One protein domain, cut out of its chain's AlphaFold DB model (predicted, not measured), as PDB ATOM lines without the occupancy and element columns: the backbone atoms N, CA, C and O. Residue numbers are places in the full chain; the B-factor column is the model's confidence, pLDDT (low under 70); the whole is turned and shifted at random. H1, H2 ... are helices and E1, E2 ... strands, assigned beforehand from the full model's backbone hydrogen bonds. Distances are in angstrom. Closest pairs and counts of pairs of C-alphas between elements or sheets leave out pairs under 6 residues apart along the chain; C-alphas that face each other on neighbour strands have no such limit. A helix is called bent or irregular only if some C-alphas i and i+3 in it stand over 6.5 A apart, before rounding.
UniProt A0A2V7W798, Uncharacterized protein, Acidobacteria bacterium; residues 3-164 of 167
ATOM      1  N   THR A   3       6.534 -25.296 -51.489       88.56
ATOM      2  CA  THR A   3       5.953 -26.552 -51.981       88.56
ATOM      3  C   THR A   3       5.227 -27.283 -50.858       88.56
ATOM      4  O   THR A   3       5.392 -26.954 -49.690       88.56
ATOM      5  N   ALA A   4       4.403 -28.268 -51.192       87.56
ATOM      6  CA  ALA A   4       3.870 -29.209 -50.216       87.56
ATOM      7  C   ALA A   4       3.859 -30.606 -50.844       87.56
ATOM      8  O   ALA A   4       3.673 -30.722 -52.062       87.56
ATOM      9  N   PRO A   5       4.062 -31.666 -50.049       86.94
ATOM     10  CA  PRO A   5       3.926 -33.030 -50.537       86.94
ATOM     11  C   PRO A   5       2.492 -33.287 -51.001       86.94
ATOM     12  O   PRO A   5       1.536 -32.701 -50.488       86.94
ATOM     13  N   ALA A   6       2.337 -34.208 -51.949       87.50
ATOM     14  CA  ALA A   6       1.013 -34.643 -52.359       87.50
ATOM     15  C   ALA A   6       0.284 -35.302 -51.168       87.50
ATOM     16  O   ALA A   6       0.856 -36.197 -50.535       87.50
ATOM     17  N   PRO A   7      -0.958 -34.891 -50.857       88.62
ATOM     18  CA  PRO A   7      -1.744 -35.543 -49.821       88.62
ATOM     19  C   PRO A   7      -2.104 -36.981 -50.231       88.62
ATOM     20  O   PRO A   7      -2.267 -37.256 -51.426       88.62
ATOM     21  N   PRO A   8      -2.287 -37.895 -49.260       89.50
ATOM     22  CA  PRO A   8      -2.777 -39.240 -49.524       89.50
ATOM     23  C   PRO A   8      -4.108 -39.222 -50.293       89.50
ATOM     24  O   PRO A   8      -4.936 -38.330 -50.075       89.50
ATOM     25  N   PRO A   9      -4.372 -40.222 -51.153       88.38
ATOM     26  CA  PRO A   9      -5.622 -40.288 -51.910       88.38
ATOM     27  C   PRO A   9      -6.853 -40.362 -50.995       88.38
ATOM     28  O   PRO A   9      -7.899 -39.823 -51.338       88.38
ATOM     29  N   GLU A  10      -6.716 -40.966 -49.814       89.44
ATOM     30  CA  GLU A  10      -7.773 -41.064 -48.803       89.44
ATOM     31  C   GLU A  10      -8.127 -39.693 -48.211       89.44
ATOM     32  O   GLU A  10      -9.301 -39.362 -48.071       89.44
ATOM     33  N   VAL A  11      -7.123 -38.848 -47.951       86.81
ATOM     34  CA  VAL A  11      -7.330 -37.459 -47.510       86.81
ATOM     35  C   VAL A  11      -8.053 -36.662 -48.595       86.81
ATOM     36  O   VAL A  11      -9.005 -35.940 -48.305       86.81
ATOM     37  N   LEU A  12      -7.641 -36.818 -49.858       86.50
ATOM     38  CA  LEU A  12      -8.311 -36.169 -50.987       86.50
ATOM     39  C   LEU A  12      -9.756 -36.641 -51.155       86.50
ATOM     40  O   LEU A  12     -10.615 -35.823 -51.465       86.50
ATOM     41  N   ALA A  13     -10.029 -37.932 -50.961       86.12
ATOM     42  CA  ALA A  13     -11.380 -38.476 -51.033       86.12
ATOM     43  C   ALA A  13     -12.286 -37.862 -49.955       86.12
ATOM     44  O   ALA A  13     -13.399 -37.449 -50.264       86.12
ATOM     45  N   VAL A  14     -11.780 -37.721 -48.725       85.12
ATOM     46  CA  VAL A  14     -12.508 -37.088 -47.613       85.12
ATOM     47  C   VAL A  14     -12.787 -35.608 -47.886       85.12
ATOM     48  O   VAL A  14     -13.897 -35.145 -47.640       85.12
ATOM     49  N   LEU A  15     -11.810 -34.866 -48.416       79.69
ATOM     50  CA  LEU A  15     -11.965 -33.438 -48.729       79.69
ATOM     51  C   LEU A  15     -12.908 -33.167 -49.912       79.69
ATOM     52  O   LEU A  15     -13.463 -32.078 -50.001       79.69
ATOM     53  N   ARG A  16     -13.067 -34.131 -50.826       76.06
ATOM     54  CA  ARG A  16     -13.917 -34.011 -52.023       76.06
ATOM     55  C   ARG A  16     -15.354 -34.474 -51.807       76.06
ATOM     56  O   ARG A  16     -16.143 -34.367 -52.736       76.06
ATOM     57  N   ASP A  17     -15.695 -35.025 -50.642       71.81
ATOM     58  CA  ASP A  17     -17.038 -35.542 -50.378       71.81
ATOM     59  C   ASP A  17     -18.070 -34.388 -50.332       71.81
ATOM     60  O   ASP A  17     -18.064 -33.585 -49.392       71.81
ATOM     61  N   PRO A  18     -18.980 -34.285 -51.323       56.44
ATOM     62  CA  PRO A  18     -19.907 -33.160 -51.432       56.44
ATOM     63  C   PRO A  18     -21.017 -33.203 -50.373       56.44
ATOM     64  O   PRO A  18     -21.601 -32.171 -50.054       56.44
ATOM     65  N   ALA A  19     -21.296 -34.371 -49.779       56.12
ATOM     66  CA  ALA A  19     -22.262 -34.507 -48.686       56.12
ATOM     67  C   ALA A  19     -21.729 -33.942 -47.356       56.12
ATOM     68  O   ALA A  19     -22.463 -33.854 -46.370       56.12
ATOM     69  N   ARG A  20     -20.454 -33.542 -47.332       59.34
ATOM     70  CA  ARG A  20     -19.742 -32.956 -46.194       59.34
ATOM     71  C   ARG A  20     -19.145 -31.578 -46.520       59.34
ATOM     72  O   ARG A  20     -18.397 -31.027 -45.712       59.34
ATOM     73  N   ALA A  21     -19.485 -31.017 -47.683       50.56
ATOM     74  CA  ALA A  21     -18.869 -29.829 -48.261       50.56
ATOM     75  C   ALA A  21     -19.461 -28.517 -47.721       50.56
ATOM     76  O   ALA A  21     -20.381 -27.939 -48.288       50.56
ATOM     77  N   GLY A  22     -18.855 -28.002 -46.651       51.75
ATOM     78  CA  GLY A  22     -18.757 -26.551 -46.430       51.75
ATOM     79  C   GLY A  22     -17.620 -25.903 -47.242       51.75
ATOM     80  O   GLY A  22     -17.419 -24.697 -47.184       51.75
ATOM     81  N   LEU A  23     -16.858 -26.704 -47.996       55.03
ATOM     82  CA  LEU A  23     -15.731 -26.287 -48.828       55.03
ATOM     83  C   LEU A  23     -16.151 -26.473 -50.289       55.03
ATOM     84  O   LEU A  23     -16.064 -27.571 -50.830       55.03
ATOM     85  N   HIS A  24     -16.709 -25.440 -50.911       53.56
ATOM     86  CA  HIS A  24     -17.170 -25.535 -52.296       53.56
ATOM     87  C   HIS A  24     -15.995 -25.825 -53.245       53.56
ATOM     88  O   HIS A  24     -14.937 -25.207 -53.122       53.56
ATOM     89  N   GLU A  25     -16.204 -26.696 -54.238       51.88
ATOM     90  CA  GLU A  25     -15.228 -26.996 -55.304       51.88
ATOM     91  C   GLU A  25     -14.833 -25.751 -56.127       51.88
ATOM     92  O   GLU A  25     -13.766 -25.723 -56.734       51.88
ATOM     93  N   ASP A  26     -15.664 -24.702 -56.093       55.66
ATOM     94  CA  ASP A  26     -15.450 -23.409 -56.763       55.66
ATOM     95  C   ASP A  26     -14.609 -22.417 -55.931       55.66
ATOM     96  O   ASP A  26     -14.301 -21.305 -56.360       55.66
ATOM     97  N   THR A  27     -14.231 -22.794 -54.707       63.53
ATOM     98  CA  THR A  27     -13.518 -21.889 -53.807       63.53
ATOM     99  C   THR A  27     -12.036 -21.861 -54.156       63.53
ATOM    100  O   THR A  27     -11.359 -22.890 -54.173       63.53
ATOM    101  N   VAL A  28     -11.494 -20.663 -54.384       73.25
ATOM    102  CA  VAL A  28     -10.067 -20.482 -54.669       73.25
ATOM    103  C   VAL A  28      -9.240 -21.004 -53.494       73.25
ATOM    104  O   VAL A  28      -9.296 -20.471 -52.383       73.25
ATOM    105  N   ARG A  29      -8.456 -22.057 -53.739       80.12
ATOM    106  CA  ARG A  29      -7.492 -22.591 -52.775       80.12
ATOM    107  C   ARG A  29      -6.362 -21.579 -52.568       80.12
ATOM    108  O   ARG A  29      -5.718 -21.156 -53.527       80.12
ATOM    109  N   LEU A  30      -6.109 -21.203 -51.315       80.44
ATOM    110  CA  LEU A  30      -5.150 -20.147 -50.963       80.44
ATOM    111  C   LEU A  30      -3.711 -20.668 -50.836       80.44
ATOM    112  O   LEU A  30      -2.756 -19.912 -51.040       80.44
ATOM    113  N   ALA A  31      -3.562 -21.953 -50.514       82.69
ATOM    114  CA  ALA A  31      -2.289 -22.636 -50.322       82.69
ATOM    115  C   ALA A  31      -2.393 -24.107 -50.751       82.69
ATOM    116  O   ALA A  31      -3.481 -24.675 -50.671       82.69
ATOM    117  N   PRO A  32      -1.293 -24.769 -51.148       86.50
ATOM    118  CA  PRO A  32      -1.279 -26.223 -51.282       86.50
ATOM    119  C   PRO A  32      -1.804 -26.906 -50.008       86.50
ATOM    120  O   PRO A  32      -1.563 -26.409 -48.905       86.50
ATOM    121  N   ILE A  33      -2.488 -28.047 -50.154       88.62
ATOM    122  CA  ILE A  33      -2.842 -28.886 -49.000       88.62
ATOM    123  C   ILE A  33      -1.538 -29.274 -48.308       88.62
ATOM    124  O   ILE A  33      -0.621 -29.780 -48.953       88.62
ATOM    125  N   HIS A  34      -1.456 -29.023 -47.010       91.31
ATOM    126  CA  HIS A  34      -0.221 -29.165 -46.253       91.31
ATOM    127  C   HIS A  34      -0.456 -29.886 -44.937       91.31
ATOM    128  O   HIS A  34      -1.580 -30.047 -44.464       91.31
ATOM    129  N   ARG A  35       0.641 -30.343 -44.346       94.31
ATOM    130  CA  ARG A  35       0.628 -31.117 -43.111       94.31
ATOM    131  C   ARG A  35       0.547 -30.214 -41.891       94.31
ATOM    132  O   ARG A  35       1.196 -29.168 -41.839       94.31
ATOM    133  N   VAL A  36      -0.206 -30.660 -40.897       93.19
ATOM    134  CA  VAL A  36      -0.284 -30.071 -39.563       93.19
ATOM    135  C   VAL A  36       0.511 -30.952 -38.618       93.19
ATOM    136  O   VAL A  36       0.313 -32.164 -38.556       93.19
ATOM    137  N   PHE A  37       1.408 -30.324 -37.879       95.62
ATOM    138  CA  PHE A  37       2.230 -30.939 -36.861       95.62
ATOM    139  C   PHE A  37       1.857 -30.365 -35.504       95.62
ATOM    140  O   PHE A  37       1.681 -29.155 -35.360       95.62
ATOM    141  N   THR A  38       1.762 -31.224 -34.497       94.56
ATOM    142  CA  THR A  38       1.465 -30.819 -33.125       94.56
ATOM    143  C   THR A  38       2.689 -31.036 -32.247       94.56
ATOM    144  O   THR A  38       3.223 -32.144 -32.197       94.56
ATOM    145  N   ALA A  39       3.116 -29.992 -31.534       94.75
ATOM    146  CA  ALA A  39       4.138 -30.086 -30.493       94.75
ATOM    147  C   ALA A  39       3.515 -29.934 -29.101       94.75
ATOM    148  O   ALA A  39       2.451 -29.332 -28.920       94.75
ATOM    149  N   THR A  40       4.192 -30.485 -28.098       93.31
ATOM    150  CA  THR A  40       3.748 -30.435 -26.706       93.31
ATOM    151  C   THR A  40       4.417 -29.301 -25.937       93.31
ATOM    152  O   THR A  40       5.411 -28.711 -26.361       93.31
ATOM    153  N   LEU A  41       3.898 -29.025 -24.739       91.69
ATOM    154  CA  LEU A  41       4.510 -28.080 -23.807       91.69
ATOM    155  C   LEU A  41       5.957 -28.463 -23.450       91.69
ATOM    156  O   LEU A  41       6.819 -27.595 -23.333       91.69
ATOM    157  N   ALA A  42       6.228 -29.763 -23.306       92.25
ATOM    158  CA  ALA A  42       7.558 -30.271 -22.989       92.25
ATOM    159  C   ALA A  42       8.556 -30.004 -24.127       92.25
ATOM    160  O   ALA A  42       9.716 -29.690 -23.867       92.25
ATOM    161  N   ASP A  43       8.102 -30.062 -25.380       93.25
ATOM    162  CA  ASP A  43       8.949 -29.801 -26.547       93.25
ATOM    163  C   ASP A  43       9.361 -28.330 -26.637       93.25
ATOM    164  O   ASP A  43      10.498 -28.037 -27.006       93.25
ATOM    165  N   VAL A  44       8.472 -27.417 -26.225       92.06
ATOM    166  CA  VAL A  44       8.783 -25.983 -26.088       92.06
ATOM    167  C   VAL A  44       9.847 -25.767 -25.016       92.06
ATOM    168  O   VAL A  44      10.859 -25.121 -25.279       92.06
ATOM    169  N   LEU A  45       9.655 -26.334 -23.821       91.38
ATOM    170  CA  LEU A  45      10.599 -26.181 -22.707       91.38
ATOM    171  C   LEU A  45      11.987 -26.745 -23.042       91.38
ATOM    172  O   LEU A  45      13.004 -26.154 -22.664       91.38
ATOM    173  N   ALA A  46      12.025 -27.848 -23.790       92.31
ATOM    174  CA  ALA A  46      13.247 -28.481 -24.267       92.31
ATOM    175  C   ALA A  46      13.835 -27.834 -25.539       92.31
ATOM    176  O   ALA A  46      14.899 -28.261 -25.978       92.31
ATOM    177  N   GLY A  47      13.179 -26.823 -26.126       91.88
ATOM    178  CA  GLY A  47      13.685 -26.103 -27.302       91.88
ATOM    179  C   GLY A  47      13.809 -26.969 -28.559       91.88
ATOM    180  O   GLY A  47      14.722 -26.762 -29.348       91.88
ATOM    181  N   ARG A  48      12.938 -27.972 -28.715       92.94
ATOM    182  CA  ARG A  48      13.037 -29.017 -29.756       92.94
ATOM    183  C   ARG A  48      11.741 -29.197 -30.548       92.94
ATOM    184  O   ARG A  48      11.428 -30.304 -30.987       92.94
ATOM    185  N   VAL A  49      10.941 -28.138 -30.646       93.00
ATOM    186  CA  VAL A  49       9.583 -28.178 -31.205       93.00
ATOM    187  C   VAL A  49       9.551 -28.691 -32.639       93.00
ATOM    188  O   VAL A  49       8.662 -29.468 -32.955       93.00
ATOM    189  N   LEU A  50      10.514 -28.337 -33.489       92.94
ATOM    190  CA  LEU A  50      10.532 -28.764 -34.886       92.94
ATOM    191  C   LEU A  50      10.874 -30.248 -35.023       92.94
ATOM    192  O   LEU A  50      10.294 -30.942 -35.852       92.94
ATOM    193  N   ASN A  51      11.794 -30.751 -34.197       91.62
ATOM    194  CA  ASN A  51      12.213 -32.152 -34.244       91.62
ATOM    195  C   ASN A  51      11.238 -33.098 -33.521       91.62
ATOM    196  O   ASN A  51      11.154 -34.278 -33.848       91.62
ATOM    197  N   ALA A  52      10.526 -32.606 -32.505       92.00
ATOM    198  CA  ALA A  52       9.620 -33.417 -31.695       92.00
ATOM    199  C   ALA A  52       8.151 -33.345 -32.137       92.00
ATOM    200  O   ALA A  52       7.357 -34.174 -31.687       92.00
ATOM    201  N   ALA A  53       7.777 -32.381 -32.987       93.75
ATOM    202  CA  ALA A  53       6.404 -32.263 -33.454       93.75
ATOM    203  C   ALA A  53       5.986 -33.488 -34.274       93.75
ATOM    204  O   ALA A  53       6.722 -33.982 -35.128       93.75
ATOM    205  N   GLN A  54       4.768 -33.955 -34.027       93.50
ATOM    206  CA  GLN A  54       4.207 -35.124 -34.693       93.50
ATOM    207  C   GLN A  54       3.158 -34.691 -35.707       93.50
ATOM    208  O   GLN A  54       2.335 -33.830 -35.401       93.50
ATOM    209  N   GLU A  55       3.174 -35.294 -36.896       93.12
ATOM    210  CA  GLU A  55       2.113 -35.089 -37.883       93.12
ATOM    211  C   GLU A  55       0.779 -35.535 -37.275       93.12
ATOM    212  O   GLU A  55       0.638 -36.670 -36.818       93.12
ATOM    213  N   SER A  56      -0.183 -34.620 -37.228       91.62
ATOM    214  CA  SER A  56      -1.472 -34.828 -36.575       91.62
ATOM    215  C   SER A  56      -2.643 -34.748 -37.547       91.62
ATOM    216  O   SER A  56      -3.651 -35.419 -37.325       91.62
ATOM    217  N   ALA A  57      -2.522 -33.964 -38.621       92.19
ATOM    218  CA  ALA A  57      -3.567 -33.797 -39.624       92.19
ATOM    219  C   ALA A  57      -3.017 -33.289 -40.968       92.19
ATOM    220  O   ALA A  57      -1.867 -32.873 -41.091       92.19
ATOM    221  N   TRP A  58      -3.890 -33.270 -41.966       92.31
ATOM    222  CA  TRP A  58      -3.734 -32.588 -43.244       92.31
ATOM    223  C   TRP A  58      -4.718 -31.433 -43.315       92.31
ATOM    224  O   TRP A  58      -5.861 -31.585 -42.895       92.31
ATOM    225  N   ARG A  59      -4.299 -30.292 -43.857       90.06
ATOM    226  CA  ARG A  59      -5.108 -29.075 -43.895       90.06
ATOM    227  C   ARG A  59      -5.294 -28.562 -45.313       90.06
ATOM    228  O   ARG A  59      -4.317 -28.355 -46.031       90.06
ATOM    229  N   ASP A  60      -6.548 -28.318 -45.683       87.31
ATOM    230  CA  ASP A  60      -6.932 -27.598 -46.899       87.31
ATOM    231  C   ASP A  60      -7.435 -26.202 -46.530       87.31
ATOM    232  O   ASP A  60      -8.219 -26.053 -45.591       87.31
ATOM    233  N   VAL A  61      -6.964 -25.176 -47.237       83.88
ATOM    234  CA  VAL A  61      -7.299 -23.772 -46.964       83.88
ATOM    235  C   VAL A  61      -7.794 -23.119 -48.244       83.88
ATOM    236  O   VAL A  61      -7.060 -22.978 -49.226       83.88
ATOM    237  N   THR A  62      -9.043 -22.681 -48.205       81.38
ATOM    238  CA  THR A  62      -9.760 -22.050 -49.315       81.38
ATOM    239  C   THR A  62     -10.198 -20.639 -48.931       81.38
ATOM    240  O   THR A  62     -10.104 -20.244 -47.767       81.38
ATOM    241  N   ALA A  63     -10.649 -19.846 -49.902       73.94
ATOM    242  CA  ALA A  63     -11.196 -18.515 -49.663       73.94
ATOM    243  C   ALA A  63     -12.484 -18.575 -48.811       73.94
ATOM    244  O   ALA A  63     -13.587 -18.665 -49.336       73.94
ATOM    245  N   GLY A  64     -12.327 -18.516 -47.486       72.12
ATOM    246  CA  GLY A  64     -13.423 -18.445 -46.509       72.12
ATOM    247  C   GLY A  64     -13.419 -19.560 -45.461       72.12
ATOM    248  O   GLY A  64     -13.934 -19.351 -44.364       72.12
ATOM    249  N   ALA A  65     -12.770 -20.691 -45.748       79.31
ATOM    250  CA  ALA A  65     -12.784 -21.861 -44.876       79.31
ATOM    251  C   ALA A  65     -11.461 -22.644 -44.902       79.31
ATOM    252  O   ALA A  65     -10.753 -22.697 -45.911       79.31
ATOM    253  N   ALA A  66     -11.148 -23.294 -43.785       82.00
ATOM    254  CA  ALA A  66     -10.061 -24.251 -43.659       82.00
ATOM    255  C   ALA A  66     -10.573 -25.538 -43.017       82.00
ATOM    256  O   ALA A  66     -11.252 -25.484 -41.994       82.00
ATOM    257  N   ALA A  67     -10.204 -26.689 -43.567       85.56
ATOM    258  CA  ALA A  67     -10.552 -27.982 -42.993       85.56
ATOM    259  C   ALA A  67      -9.313 -28.798 -42.669       85.56
ATOM    260  O   ALA A  67      -8.332 -28.777 -43.410       85.56
ATOM    261  N   GLU A  68      -9.387 -29.528 -41.564       89.19
ATOM    262  CA  GLU A  68      -8.346 -30.438 -41.106       89.19
ATOM    263  C   GLU A  68      -8.868 -31.873 -41.127       89.19
ATOM    264  O   GLU A  68      -9.939 -32.167 -40.594       89.19
ATOM    265  N   VAL A  69      -8.095 -32.763 -41.743       88.88
ATOM    266  CA  VAL A  69      -8.368 -34.191 -41.890       88.88
ATOM    267  C   VAL A  69      -7.290 -34.969 -41.154       88.88
ATOM    268  O   VAL A  69      -6.111 -34.859 -41.480       88.88
ATOM    269  N   ALA A  70      -7.681 -35.777 -40.178       90.19
ATOM    270  CA  ALA A  70      -6.757 -36.589 -39.393       90.19
ATOM    271  C   ALA A  70      -7.145 -38.065 -39.451       90.19
ATOM    272  O   ALA A  70      -8.318 -38.402 -39.622       90.19
ATOM    273  N   SER A  71      -6.162 -38.945 -39.255       89.44
ATOM    274  CA  SER A  71      -6.433 -40.369 -39.070       89.44
ATOM    275  C   SER A  71      -6.966 -40.620 -37.658       89.44
ATOM    276  O   SER A  71      -6.361 -40.225 -36.657       89.44
ATOM    277  N   ARG A  72      -8.118 -41.282 -37.565       85.50
ATOM    278  CA  ARG A  72      -8.748 -41.747 -36.330       85.50
ATOM    279  C   ARG A  72      -8.980 -43.243 -36.468       85.50
ATOM    280  O   ARG A  72      -9.757 -43.674 -37.307       85.50
ATOM    281  N   ASN A  73      -8.285 -44.036 -35.653       85.94
ATOM    282  CA  ASN A  73      -8.355 -45.502 -35.685       85.94
ATOM    283  C   ASN A  73      -8.087 -46.114 -37.077       85.94
ATOM    284  O   ASN A  73      -8.636 -47.160 -37.405       85.94
ATOM    285  N   GLY A  74      -7.239 -45.469 -37.885       83.94
ATOM    286  CA  GLY A  74      -6.909 -45.915 -39.240       83.94
ATOM    287  C   GLY A  74      -7.792 -45.324 -40.341       83.94
ATOM    288  O   GLY A  74      -7.449 -45.474 -41.506       83.94
ATOM    289  N   GLU A  75      -8.862 -44.600 -40.006       85.81
ATOM    290  CA  GLU A  75      -9.736 -43.945 -40.984       85.81
ATOM    291  C   GLU A  75      -9.503 -42.431 -41.000       85.81
ATOM    292  O   GLU A  75      -9.437 -41.787 -39.951       85.81
ATOM    293  N   PHE A  76      -9.385 -41.836 -42.187       87.69
ATOM    294  CA  PHE A  76      -9.294 -40.383 -42.315       87.69
ATOM    295  C   PHE A  76     -10.673 -39.741 -42.179       87.69
ATOM    296  O   PHE A  76     -11.617 -40.103 -42.877       87.69
ATOM    297  N   VAL A  77     -10.778 -38.754 -41.292       86.88
ATOM    298  CA  VAL A  77     -12.013 -38.000 -41.054       86.88
ATOM    299  C   VAL A  77     -11.707 -36.515 -40.908       86.88
ATOM    300  O   VAL A  77     -10.638 -36.141 -40.421       86.88
ATOM    301  N   ILE A  78     -12.655 -35.660 -41.294       83.94
ATOM    302  CA  ILE A  78     -12.578 -34.229 -40.986       83.94
ATOM    303  C   ILE A  78     -12.703 -34.070 -39.471       83.94
ATOM    304  O   ILE A  78     -13.710 -34.453 -38.876       83.94
ATOM    305  N   THR A  79     -11.676 -33.513 -38.845       83.75
ATOM    306  CA  THR A  79     -11.649 -33.258 -37.402       83.75
ATOM    307  C   THR A  79     -11.967 -31.817 -37.048       83.75
ATOM    308  O   THR A  79     -12.361 -31.549 -35.917       83.75
ATOM    309  N   SER A  80     -11.781 -30.889 -37.984       80.56
ATOM    310  CA  SER A  80     -12.077 -29.477 -37.774       80.56
ATOM    311  C   SER A  80     -12.432 -28.808 -39.094       80.56
ATOM    312  O   SER A  80     -11.815 -29.092 -40.120       80.56
ATOM    313  N   ILE A  81     -13.410 -27.909 -39.047       77.06
ATOM    314  CA  ILE A  81     -13.686 -26.935 -40.099       77.06
ATOM    315  C   ILE A  81     -13.693 -25.579 -39.403       77.06
ATOM    316  O   ILE A  81     -14.435 -25.372 -38.445       77.06
ATOM    317  N   ASN A  82     -12.822 -24.687 -39.853       74.00
ATOM    318  CA  ASN A  82     -12.689 -23.337 -39.339       74.00
ATOM    319  C   ASN A  82     -13.094 -22.364 -40.435       74.00
ATOM    320  O   ASN A  82     -12.518 -22.368 -41.521       74.00
ATOM    321  N   GLU A  83     -14.040 -21.495 -40.120       67.75
ATOM    322  CA  GLU A  83     -14.445 -20.381 -40.971       67.75
ATOM    323  C   GLU A  83     -14.072 -19.069 -40.272       67.75
ATOM    324  O   GLU A  83     -14.042 -18.978 -39.040       67.75
ATOM    325  N   GLY A  84     -13.753 -18.035 -41.049       64.00
ATOM    326  CA  GLY A  84     -13.495 -16.697 -40.512       64.00
ATOM    327  C   GLY A  84     -12.012 -16.363 -40.263       64.00
ATOM    328  O   GLY A  84     -11.156 -16.723 -41.073       64.00
ATOM    329  N   PRO A  85     -11.669 -15.608 -39.198       66.19
ATOM    330  CA  PRO A  85     -10.417 -14.838 -39.110       66.19
ATOM    331  C   PRO A  85      -9.137 -15.684 -39.140       66.19
ATOM    332  O   PRO A  85      -8.094 -15.195 -39.560       66.19
ATOM    333  N   PHE A  86      -9.206 -16.964 -38.764       67.25
ATOM    334  CA  PHE A  86      -8.074 -17.891 -38.856       67.25
ATOM    335  C   PHE A  86      -7.651 -18.190 -40.302       67.25
ATOM    336  O   PHE A  86      -6.470 -18.431 -40.571       67.25
ATOM    337  N   VAL A  87      -8.599 -18.169 -41.241       75.50
ATOM    338  CA  VAL A  87      -8.326 -18.344 -42.674       75.50
ATOM    339  C   VAL A  87      -7.593 -17.116 -43.209       75.50
ATOM    340  O   VAL A  87      -6.565 -17.264 -43.866       75.50
ATOM    341  N   ALA A  88      -8.061 -15.917 -42.846       79.69
ATOM    342  CA  ALA A  88      -7.391 -14.661 -43.180       79.69
ATOM    343  C   ALA A  88      -5.969 -14.609 -42.596       79.69
ATOM    344  O   ALA A  88      -5.020 -14.384 -43.337       79.69
ATOM    345  N   ALA A  89      -5.799 -14.976 -41.321       82.81
ATOM    346  CA  ALA A  89      -4.485 -15.034 -40.680       82.81
ATOM    347  C   ALA A  89      -3.515 -16.006 -41.375       82.81
ATOM    348  O   ALA A  89      -2.312 -15.762 -41.422       82.81
ATOM    349  N   THR A  90      -4.028 -17.107 -41.935       82.69
ATOM    350  CA  THR A  90      -3.209 -18.036 -42.730       82.69
ATOM    351  C   THR A  90      -2.778 -17.396 -44.052       82.69
ATOM    352  O   THR A  90      -1.638 -17.577 -44.476       82.69
ATOM    353  N   ALA A  91      -3.672 -16.644 -44.702       83.88
ATOM    354  CA  ALA A  91      -3.369 -15.929 -45.938       83.88
ATOM    355  C   ALA A  91      -2.314 -14.832 -45.719       83.88
ATOM    356  O   ALA A  91      -1.362 -14.762 -46.495       83.88
ATOM    357  N   ASP A  92      -2.436 -14.053 -44.639       88.00
ATOM    358  CA  ASP A  92      -1.456 -13.029 -44.252       88.00
ATOM    359  C   ASP A  92      -0.072 -13.646 -43.997       88.00
ATOM    360  O   ASP A  92       0.929 -13.221 -44.574       88.00
ATOM    361  N   ALA A  93      -0.007 -14.713 -43.193       88.62
ATOM    362  CA  ALA A  93       1.252 -15.402 -42.912       88.62
ATOM    363  C   ALA A  93       1.885 -15.995 -44.186       88.62
ATOM    364  O   ALA A  93       3.111 -16.045 -44.315       88.62
ATOM    365  N   LEU A  94       1.065 -16.434 -45.146       88.31
ATOM    366  CA  LEU A  94       1.539 -16.949 -46.426       88.31
ATOM    367  C   LEU A  94       2.067 -15.835 -47.338       88.31
ATOM    368  O   LEU A  94       2.992 -16.078 -48.111       88.31
ATOM    369  N   GLU A  95       1.519 -14.623 -47.257       90.00
ATOM    370  CA  GLU A  95       2.092 -13.458 -47.934       90.00
ATOM    371  C   GLU A  95       3.501 -13.167 -47.410       90.00
ATOM    372  O   GLU A  95       4.431 -13.062 -48.212       90.00
ATOM    373  N   THR A  96       3.695 -13.170 -46.087       90.00
ATOM    374  CA  THR A  96       5.032 -13.070 -45.482       90.00
ATOM    375  C   THR A  96       5.945 -14.197 -45.962       90.00
ATOM    376  O   THR A  96       7.080 -13.947 -46.358       90.00
ATOM    377  N   ALA A  97       5.452 -15.438 -45.981       90.38
ATOM    378  CA  ALA A  97       6.233 -16.585 -46.428       90.38
ATOM    379  C   ALA A  97       6.720 -16.444 -47.879       90.38
ATOM    380  O   ALA A  97       7.848 -16.813 -48.188       90.38
ATOM    381  N   ARG A  98       5.887 -15.895 -48.773       89.12
ATOM    382  CA  ARG A  98       6.228 -15.690 -50.193       89.12
ATOM    383  C   ARG A  98       7.312 -14.635 -50.415       89.12
ATOM    384  O   ARG A  98       7.916 -14.639 -51.482       89.12
ATOM    385  N   GLN A  99       7.541 -13.745 -49.450       89.94
ATOM    386  CA  GLN A  99       8.613 -12.746 -49.503       89.94
ATOM    387  C   GLN A  99       9.976 -13.311 -49.082       89.94
ATOM    388  O   GLN A  99      10.985 -12.625 -49.230       89.94
ATOM    389  N   LEU A 100      10.018 -14.531 -48.541       89.19
ATOM    390  CA  LEU A 100      11.252 -15.176 -48.114       89.19
ATOM    391  C   LEU A 100      11.896 -15.923 -49.283       89.19
ATOM    392  O   LEU A 100      11.256 -16.731 -49.960       89.19
ATOM    393  N   ASP A 101      13.188 -15.683 -49.484       86.25
ATOM    394  CA  ASP A 101      14.002 -16.443 -50.425       86.25
ATOM    395  C   ASP A 101      14.345 -17.823 -49.848       86.25
ATOM    396  O   ASP A 101      14.819 -17.941 -48.719       86.25
ATOM    397  N   GLY A 102      14.132 -18.871 -50.642       87.19
ATOM    398  CA  GLY A 102      14.475 -20.247 -50.278       87.19
ATOM    399  C   GLY A 102      13.444 -21.268 -50.738       87.19
ATOM    400  O   GLY A 102      12.329 -20.918 -51.136       87.19
ATOM    401  N   ASP A 103      13.831 -22.541 -50.716       90.25
ATOM    402  CA  ASP A 103      12.964 -23.673 -51.031       90.25
ATOM    403  C   ASP A 103      12.459 -24.316 -49.746       90.25
ATOM    404  O   ASP A 103      13.225 -24.894 -48.979       90.25
ATOM    405  N   TYR A 104      11.156 -24.180 -49.518       93.31
ATOM    406  CA  TYR A 104      10.513 -24.584 -48.280       93.31
ATOM    407  C   TYR A 104       9.348 -25.528 -48.552       93.31
ATOM    408  O   TYR A 104       8.553 -25.321 -49.474       93.31
ATOM    409  N   GLU A 105       9.205 -26.538 -47.702       92.94
ATOM    410  CA  GLU A 105       7.966 -27.296 -47.582       92.94
ATOM    411  C   GLU A 105       7.023 -26.569 -46.615       92.94
ATOM    412  O   GLU A 105       7.372 -26.309 -45.464       92.94
ATOM    413  N   LEU A 106       5.814 -26.248 -47.070       93.75
ATOM    414  CA  LEU A 106       4.770 -25.657 -46.249       93.75
ATOM    415  C   LEU A 106       4.227 -26.699 -45.274       93.75
ATOM    416  O   LEU A 106       3.703 -27.743 -45.669       93.75
ATOM    417  N   ARG A 107       4.311 -26.374 -43.989       95.25
ATOM    418  CA  ARG A 107       3.712 -27.103 -42.874       95.25
ATOM    419  C   ARG A 107       3.013 -26.112 -41.953       95.25
ATOM    420  O   ARG A 107       3.231 -24.904 -42.029       95.25
ATOM    421  N   VAL A 108       2.194 -26.622 -41.049       93.94
ATOM    422  CA  VAL A 108       1.656 -25.865 -39.917       93.94
ATOM    423  C   VAL A 108       2.147 -26.512 -38.637       93.94
ATOM    424  O   VAL A 108       2.106 -27.731 -38.509       93.94
ATOM    425  N   LEU A 109       2.593 -25.699 -37.688       94.81
ATOM    426  CA  LEU A 109       2.895 -26.111 -36.329       94.81
ATOM    427  C   LEU A 109       1.791 -25.607 -35.398       94.81
ATOM    428  O   LEU A 109       1.511 -24.411 -35.345       94.81
ATOM    429  N   SER A 110       1.189 -26.514 -34.639       93.06
ATOM    430  CA  SER A 110       0.205 -26.218 -33.602       93.06
ATOM    431  C   SER A 110       0.761 -26.604 -32.235       93.06
ATOM    432  O   SER A 110       1.286 -27.701 -32.045       93.06
ATOM    433  N   ILE A 111       0.634 -25.705 -31.261       93.25
ATOM    434  CA  ILE A 111       0.988 -25.955 -29.860       93.25
ATOM    435  C   ILE A 111      -0.222 -25.580 -28.996       93.25
ATOM    436  O   ILE A 111      -0.281 -24.475 -28.441       93.25
ATOM    437  N   PRO A 112      -1.212 -26.487 -28.864       89.56
ATOM    438  CA  PRO A 112      -2.477 -26.184 -28.195       89.56
ATOM    439  C   PRO A 112      -2.304 -25.720 -26.744       89.56
ATOM    440  O   PRO A 112      -3.036 -24.851 -26.280       89.56
ATOM    441  N   ALA A 113      -1.294 -26.240 -26.038       88.00
ATOM    442  CA  ALA A 113      -1.031 -25.920 -24.633       88.00
ATOM    443  C   ALA A 113      -0.732 -24.428 -24.372       88.00
ATOM    444  O   ALA A 113      -0.968 -23.935 -23.268       88.00
ATOM    445  N   VAL A 114      -0.233 -23.707 -25.383       89.56
ATOM    446  CA  VAL A 114       0.031 -22.257 -25.334       89.56
ATOM    447  C   VAL A 114      -0.783 -21.479 -26.371       89.56
ATOM    448  O   VAL A 114      -0.533 -20.294 -26.565       89.56
ATOM    449  N   TYR A 115      -1.781 -22.122 -26.992       88.00
ATOM    450  CA  TYR A 115      -2.666 -21.538 -28.008       88.00
ATOM    451  C   TYR A 115      -1.910 -20.889 -29.176       88.00
ATOM    452  O   TYR A 115      -2.257 -19.802 -29.626       88.00
ATOM    453  N   VAL A 116      -0.864 -21.560 -29.662       91.12
ATOM    454  CA  VAL A 116      -0.078 -21.097 -30.812       91.12
ATOM    455  C   VAL A 116      -0.395 -21.934 -32.033       91.12
ATOM    456  O   VAL A 116      -0.372 -23.161 -31.966       91.12
ATOM    457  N   VAL A 117      -0.592 -21.258 -33.160       92.19
ATOM    458  CA  VAL A 117      -0.520 -21.853 -34.494       92.19
ATOM    459  C   VAL A 117       0.470 -21.025 -35.307       92.19
ATOM    460  O   VAL A 117       0.429 -19.799 -35.255       92.19
ATOM    461  N   ALA A 118       1.372 -21.674 -36.032       94.56
ATOM    462  CA  ALA A 118       2.372 -21.026 -36.873       94.56
ATOM    463  C   ALA A 118       2.479 -21.737 -38.226       94.56
ATOM    464  O   ALA A 118       2.393 -22.964 -38.286       94.56
ATOM    465  N   LEU A 119       2.713 -20.990 -39.306       94.94
ATOM    466  CA  LEU A 119       3.244 -21.582 -40.528       94.94
ATOM    467  C   LEU A 119       4.671 -22.027 -40.243       94.94
ATOM    468  O   LEU A 119       5.471 -21.270 -39.700       94.94
ATOM    469  N   TRP A 120       4.983 -23.249 -40.630       96.00
ATOM    470  CA  TRP A 120       6.319 -23.800 -40.573       96.00
ATOM    471  C   TRP A 120       6.807 -24.004 -42.001       96.00
ATOM    472  O   TRP A 120       6.360 -24.897 -42.713       96.00
ATOM    473  N   LEU A 121       7.721 -23.140 -42.421       95.31
ATOM    474  CA  LEU A 121       8.449 -23.265 -43.672       95.31
ATOM    475  C   LEU A 121       9.634 -24.185 -43.416       95.31
ATOM    476  O   LEU A 121      10.665 -23.769 -42.885       95.31
ATOM    477  N   TYR A 122       9.443 -25.465 -43.707       95.12
ATOM    478  CA  TYR A 122      10.438 -26.480 -43.427       95.12
ATOM    479  C   TYR A 122      11.519 -26.523 -44.503       95.12
ATOM    480  O   TYR A 122      11.224 -26.616 -45.692       95.12
ATOM    481  N   ALA A 123      12.764 -26.521 -44.046       92.25
ATOM    482  CA  ALA A 123      13.963 -26.848 -44.804       92.25
ATOM    483  C   ALA A 123      14.939 -27.582 -43.871       92.25
ATOM    484  O   ALA A 123      14.925 -27.332 -42.657       92.25
ATOM    485  N   ASP A 124      15.793 -28.452 -44.423       84.94
ATOM    486  CA  ASP A 124      16.791 -29.226 -43.661       84.94
ATOM    487  C   ASP A 124      17.674 -28.338 -42.775       84.94
ATOM    488  O   ASP A 124      17.985 -28.684 -41.635       84.94
ATOM    489  N   ALA A 125      18.032 -27.158 -43.280       84.38
ATOM    490  CA  ALA A 125      18.701 -26.113 -42.527       84.38
ATOM    491  C   ALA A 125      17.938 -24.796 -42.692       84.38
ATOM    492  O   ALA A 125      17.580 -24.411 -43.802       84.38
ATOM    493  N   GLY A 126      17.712 -24.087 -41.584       85.94
ATOM    494  CA  GLY A 126      17.072 -22.770 -41.624       85.94
ATOM    495  C   GLY A 126      15.556 -22.816 -41.806       85.94
ATOM    496  O   GLY A 126      15.001 -21.947 -42.472       85.94
ATOM    497  N   SER A 127      14.885 -23.808 -41.213       94.00
ATOM    498  CA  SER A 127      13.424 -23.795 -41.077       94.00
ATOM    499  C   SER A 127      12.941 -22.510 -40.390       94.00
ATOM    500  O   SER A 127      13.535 -22.063 -39.403       94.00
ATOM    501  N   ILE A 128      11.837 -21.949 -40.883       96.31
ATOM    502  CA  ILE A 128      11.258 -20.689 -40.394       96.31
ATOM    503  C   ILE A 128       9.848 -20.941 -39.858       96.31
ATOM    504  O   ILE A 128       9.069 -21.694 -40.440       96.31
ATOM    505  N   LEU A 129       9.518 -20.288 -38.751       96.38
ATOM    506  CA  LEU A 129       8.207 -20.287 -38.115       96.38
ATOM    507  C   LEU A 129       7.589 -18.893 -38.209       96.38
ATOM    508  O   LEU A 129       8.200 -17.921 -37.777       96.38
ATOM    509  N   ILE A 130       6.373 -18.790 -38.738       96.25
ATOM    510  CA  ILE A 130       5.610 -17.541 -38.838       96.25
ATOM    511  C   ILE A 130       4.325 -17.715 -38.013       96.25
ATOM    512  O   ILE A 130       3.422 -18.424 -38.460       96.25
ATOM    513  N   PRO A 131       4.218 -17.138 -36.801       94.69
ATOM    514  CA  PRO A 131       3.037 -17.261 -35.952       94.69
ATOM    515  C   PRO A 131       1.814 -16.634 -36.621       94.69
ATOM    516  O   PRO A 131       1.886 -15.510 -37.113       94.69
ATOM    517  N   LEU A 132       0.679 -17.325 -36.607       91.56
ATOM    518  CA  LEU A 132      -0.588 -16.771 -37.074       91.56
ATOM    519  C   LEU A 132      -1.201 -15.880 -35.990       91.56
ATOM    520  O   LEU A 132      -0.949 -16.044 -34.795       91.56
ATOM    521  N   SER A 133      -2.053 -14.951 -36.415       87.31
ATOM    522  CA  SER A 133      -2.900 -14.193 -35.496       87.31
ATOM    523  C   SER A 133      -4.054 -15.061 -34.960       87.31
ATOM    524  O   SER A 133      -4.657 -15.802 -35.742       87.31
ATOM    525  N   PRO A 134      -4.418 -14.946 -33.667       86.81
ATOM    526  CA  PRO A 134      -3.738 -14.171 -32.627       86.81
ATOM    527  C   PRO A 134      -2.479 -14.884 -32.107       86.81
ATOM    528  O   PRO A 134      -2.543 -16.032 -31.669       86.81
ATOM    529  N   ALA A 135      -1.343 -14.181 -32.091       88.19
ATOM    530  CA  ALA A 135      -0.112 -14.685 -31.485       88.19
ATOM    531  C   ALA A 135      -0.127 -14.428 -29.966       88.19
ATOM    532  O   ALA A 135      -0.597 -13.371 -29.529       88.19
ATOM    533  N   PRO A 136       0.364 -15.360 -29.131       87.62
ATOM    534  CA  PRO A 136       0.413 -15.137 -27.695       87.62
ATOM    535  C   PRO A 136       1.520 -14.145 -27.316       87.62
ATOM    536  O   PRO A 136       2.425 -13.850 -28.096       87.62
ATOM    537  N   SER A 137       1.484 -13.675 -26.068       84.00
ATOM    538  CA  SER A 137       2.501 -12.766 -25.534       84.00
ATOM    539  C   SER A 137       3.913 -13.337 -25.699       84.00
ATOM    540  O   SER A 137       4.185 -14.438 -25.223       84.00
ATOM    541  N   GLY A 138       4.798 -12.563 -26.327       87.94
ATOM    542  CA  GLY A 138       6.174 -12.957 -26.646       87.94
ATOM    543  C   GLY A 138       6.404 -13.185 -28.141       87.94
ATOM    544  O   GLY A 138       7.520 -12.993 -28.611       87.94
ATOM    545  N   LEU A 139       5.351 -13.509 -28.897       93.56
ATOM    546  CA  LEU A 139       5.395 -13.628 -30.352       93.56
ATOM    547  C   LEU A 139       4.619 -12.493 -31.019       93.56
ATOM    548  O   LEU A 139       3.577 -12.052 -30.535       93.56
ATOM    549  N   THR A 140       5.106 -12.075 -32.181       94.56
ATOM    550  CA  THR A 140       4.412 -11.152 -33.075       94.56
ATOM    551  C   THR A 140       3.817 -11.957 -34.223       94.56
ATOM    552  O   THR A 140       4.518 -12.739 -34.870       94.56
ATOM    553  N   ALA A 141       2.520 -11.786 -34.480       93.69
ATOM    554  CA  ALA A 141       1.863 -12.441 -35.607       93.69
ATOM    555  C   ALA A 141       2.498 -12.007 -36.938       93.69
ATOM    556  O   ALA A 141       2.905 -10.856 -37.090       93.69
ATOM    557  N   ASN A 142       2.565 -12.931 -37.895       93.31
ATOM    558  CA  ASN A 142       3.133 -12.749 -39.232       93.31
ATOM    559  C   ASN A 142       4.623 -12.348 -39.250       93.31
ATOM    560  O   ASN A 142       5.136 -11.942 -40.286       93.31
ATOM    561  N   GLN A 143       5.345 -12.477 -38.132       94.56
ATOM    562  CA  GLN A 143       6.790 -12.253 -38.089       94.56
ATOM    563  C   GLN A 143       7.542 -13.591 -38.212       94.56
ATOM    564  O   GLN A 143       7.178 -14.544 -37.529       94.56
ATOM    565  N   PRO A 144       8.587 -13.704 -39.051       95.19
ATOM    566  CA  PRO A 144       9.391 -14.919 -39.137       95.19
ATOM    567  C   PRO A 144      10.331 -15.080 -37.933       95.19
ATOM    568  O   PRO A 144      11.009 -14.141 -37.517       95.19
ATOM    569  N   TYR A 145      10.417 -16.305 -37.418       96.19
ATOM    570  CA  TYR A 145      11.304 -16.734 -36.336       96.19
ATOM    571  C   TYR A 145      12.053 -18.007 -36.734       96.19
ATOM    572  O   TYR A 145      11.523 -18.860 -37.442       96.19
ATOM    573  N   ASN A 146      13.271 -18.180 -36.223       95.44
ATOM    574  CA  ASN A 146      13.898 -19.502 -36.157       95.44
ATOM    575  C   ASN A 146      13.395 -20.265 -34.913       95.44
ATOM    576  O   ASN A 146      12.791 -19.670 -34.017       95.44
ATOM    577  N   GLU A 147      13.670 -21.569 -34.829       94.56
ATOM    578  CA  GLU A 147      13.239 -22.409 -33.701       94.56
ATOM    579  C   GLU A 147      13.695 -21.874 -32.335       94.56
ATOM    580  O   GLU A 147      12.907 -21.841 -31.389       94.56
ATOM    581  N   SER A 148      14.948 -21.425 -32.229       93.69
ATOM    582  CA  SER A 148      15.514 -20.950 -30.964       93.69
ATOM    583  C   SER A 148      14.778 -19.708 -30.466       93.69
ATOM    584  O   SER A 148      14.297 -19.690 -29.337       93.69
ATOM    585  N   SER A 149      14.631 -18.687 -31.313       95.62
ATOM    586  CA  SER A 149      13.931 -17.450 -30.953       95.62
ATOM    587  C   SER A 149      12.438 -17.687 -30.702       95.62
ATOM    588  O   SER A 149      11.860 -17.081 -29.804       95.62
ATOM    589  N   PHE A 150      11.810 -18.595 -31.455       95.19
ATOM    590  CA  PHE A 150      10.402 -18.952 -31.271       95.19
ATOM    591  C   PHE A 150      10.154 -19.660 -29.932       95.19
ATOM    592  O   PHE A 150       9.231 -19.314 -29.196       95.19
ATOM    593  N   THR A 151      10.982 -20.648 -29.589       93.62
ATOM    594  CA  THR A 151      10.844 -21.393 -28.327       93.62
ATOM    595  C   THR A 151      11.231 -20.554 -27.115       93.62
ATOM    596  O   THR A 151      10.561 -20.641 -26.088       93.62
ATOM    597  N   GLU A 152      12.246 -19.695 -27.233       94.38
ATOM    598  CA  GLU A 152      12.610 -18.730 -26.193       94.38
ATOM    599  C   GLU A 152      11.454 -17.771 -25.888       94.38
ATOM    600  O   GLU A 152      11.092 -17.605 -24.723       94.38
ATOM    601  N   ALA A 153      10.801 -17.231 -26.922       94.06
ATOM    602  CA  ALA A 153       9.634 -16.366 -26.769       94.06
ATOM    603  C   ALA A 153       8.449 -17.059 -26.068       94.06
ATOM    604  O   ALA A 153       7.707 -16.420 -25.320       94.06
ATOM    605  N   LEU A 154       8.270 -18.367 -26.282       93.31
ATOM    606  CA  LEU A 154       7.182 -19.149 -25.683       93.31
ATOM    607  C   LEU A 154       7.501 -19.713 -24.297       93.31
ATOM    608  O   LEU A 154       6.577 -20.097 -23.573       93.31
ATOM    609  N   ARG A 155       8.777 -19.761 -23.903       91.38
ATOM    610  CA  ARG A 155       9.228 -20.363 -22.641       91.38
ATOM    611  C   ARG A 155       8.489 -19.821 -21.407       91.38
ATOM    612  O   ARG A 155       7.970 -20.654 -20.664       91.38
ATOM    613  N   PRO A 156       8.295 -18.498 -21.220       91.12
ATOM    614  CA  PRO A 156       7.601 -17.981 -20.037       91.12
ATOM    615  C   PRO A 156       6.147 -18.466 -19.934       91.12
ATOM    616  O   PRO A 156       5.638 -18.759 -18.848       91.12
ATOM    617  N   LEU A 157       5.457 -18.573 -21.075       88.56
ATOM    618  CA  LEU A 157       4.095 -19.107 -21.133       88.56
ATOM    619  C   LEU A 157       4.073 -20.606 -20.858       88.56
ATOM    620  O   LEU A 157       3.169 -21.085 -20.167       88.56
ATOM    621  N   ALA A 158       5.063 -21.328 -21.380       87.81
ATOM    622  CA  ALA A 158       5.184 -22.754 -21.163       87.81
ATOM    623  C   ALA A 158       5.385 -23.079 -19.676       87.81
ATOM    624  O   ALA A 158       4.637 -23.883 -19.123       87.81
ATOM    625  N   GLU A 159       6.300 -22.372 -19.009       88.88
ATOM    626  CA  GLU A 159       6.599 -22.521 -17.579       88.88
ATOM    627  C   GLU A 159       5.376 -22.227 -16.694       88.88
ATOM    628  O   GLU A 159       5.052 -22.986 -15.767       88.88
ATOM    629  N   LYS A 160       4.641 -21.156 -17.022       87.38
ATOM    630  CA  LYS A 160       3.396 -20.790 -16.334       87.38
ATOM    631  C   LYS A 160       2.334 -21.886 -16.460       87.38
ATOM    632  O   LYS A 160       1.663 -22.209 -15.478       87.38
ATOM    633  N   ARG A 161       2.185 -22.475 -17.650       83.88
ATOM    634  CA  ARG A 161       1.226 -23.563 -17.916       83.88
ATOM    635  C   ARG A 161       1.631 -24.875 -17.247       83.88
ATOM    636  O   ARG A 161       0.745 -25.591 -16.804       83.88
ATOM    637  N   SER A 162       2.924 -25.164 -17.101       78.69
ATOM    638  CA  SER A 162       3.396 -26.355 -16.375       78.69
ATOM    639  C   SER A 162       3.239 -26.257 -14.853       78.69
ATOM    640  O   SER A 162       3.128 -27.282 -14.190       78.69
ATOM    641  N   THR A 163       3.203 -25.042 -14.296       73.06
ATOM    642  CA  THR A 163       3.025 -24.814 -12.846       73.06
ATOM    643  C   THR A 163       1.552 -24.725 -12.437       73.06
ATOM    644  O   THR A 163       1.220 -24.869 -11.263       73.06
ATOM    645  N   THR A 164       0.650 -24.489 -13.391       57.09
ATOM    646  CA  THR A 164      -0.786 -24.375 -13.119       57.09
ATOM    647  C   THR A 164      -1.435 -25.753 -13.294       57.09
ATOM    648  O   THR A 164      -1.575 -26.187 -14.439       57.09
TER     649      THR A 164
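What this domain is: This is residues 3 to 164 of the 167 residues of an uncharacterized protein of Acidobacteria bacterium (UniProt A0A2V7W798). One strongly twisted sheet of seven strands curls round a single helix, H4, while H1 packs on the opposite face, near the E4, E3 and E2 end. At the other end H5 packs on E7 with its residues 147 to 154, and the short helices H2 and H3 touch H5. The printed part has 162 residues with five named helices and seven named strands, in the order H1 E1 H2 H3 E2 E3 E4 H4 E5 E6 E7 H5, of mixed class, helices and strands. The sheet runs E4 E3 E2 E1 E5 E6 E7 and is mixed, with E1 and E5 parallel. The whole is compact, with a radius of gyration of the C-alphas of 15.6 A and spans of 44 by 37 by 30 A.

How they stand to each other: H1, residues 9 to 15, is on the sheet at a height over the sheet of 8.1 A, over E3, residues 65 to 72. On the local plane H1 and E3 stand at 43 degrees, slantwise. The closest C-alphas of H1 and E4, residues 75 to 83, are those of Val 11 and Phe 76, 6.3 A apart. E1, residues 29 to 38, bends by 65 degrees at residue 32. It is antiparallel to E2, residues 54 to 62, at 161 degrees, with N 36 and O 57 within hydrogen-bond range at 2.8 A. E1 is parallel to E5, residues 104 to 111, at 52 degrees, with N 37 and O 108 at 2.8 A. H2, residues 41 to 45, is not on the sheet but touches H5, residues 147 to 163, the closest C-alphas being those of Val 44 and Thr 151, 5.5 A apart. H3, residues 49 to 52, only grazes the sheet. H3 only just touches H5, with 3 pairs of C-alphas within 8 A, by H5's residues 147 to 151 alone; the closest C-alphas are those of Leu 50 and Glu 147, 7.0 A apart. E2, E3 and E4 form a meander, each strand the antiparallel neighbour of the one before, in two hairpins, with N 60 and O 67 at 2.9 A and N 68 and O 80 at 2.9 A. The sheet curls round H4, residues 85 to 98. The closest C-alphas of H4 and E3 are those of Val 87 and Ala 65, 6.1 A apart. Those of H4 and E7, residues 128 to 131, are of Ala 93 and Ile 130, 6.3 A apart. E5, E6, residues 116 to 122, and E7 form a second meander of two hairpins, with N 109 and O 118 at 2.8 A and N 119 and O 130 at 2.8 A. H5 is over E6 and E7 at a height over the sheet of 11.9 A. H1 and H5 on one face of the sheet and H4 on the other make three layers, helices on both faces of a sheet. Every O i to N i+4 pair is within hydrogen-bond range in H1, H2 and H4; in H5 11 of 13 are, and H3 is too short for such a pair.

Where its parts are: H1 begins at C-alpha 9, (-5.622, -40.288, -51.910). E1, E2, E3, E4 and E5 are 23.1, 24.1, 22.0, 24.0 and 20.8 A long from first to last C-alpha, and E6 17.3 A. H4 is 20.0 A long and begins at C-alpha 85, (-10.417, -14.838, -39.110). H5, 23.3 A long, has a kink of 47 degrees near residue 154 and is irregular, C-alphas 153 and 156 being 7.2 A apart; it ends at C-alpha 163, (3.025, -24.814, -12.846).

The domain as a whole: The two C-alphas farthest apart are those of Asp 26 and Thr 163, 47.7 A. The printed part has no cut. The long links are H1 to E1, 13 residues, and E7 to H5, 15 residues; the others are tight. The mean pLDDT of the printed part is 86.0, and residues 18 to 27, 83 to 86 and 164 are under 70.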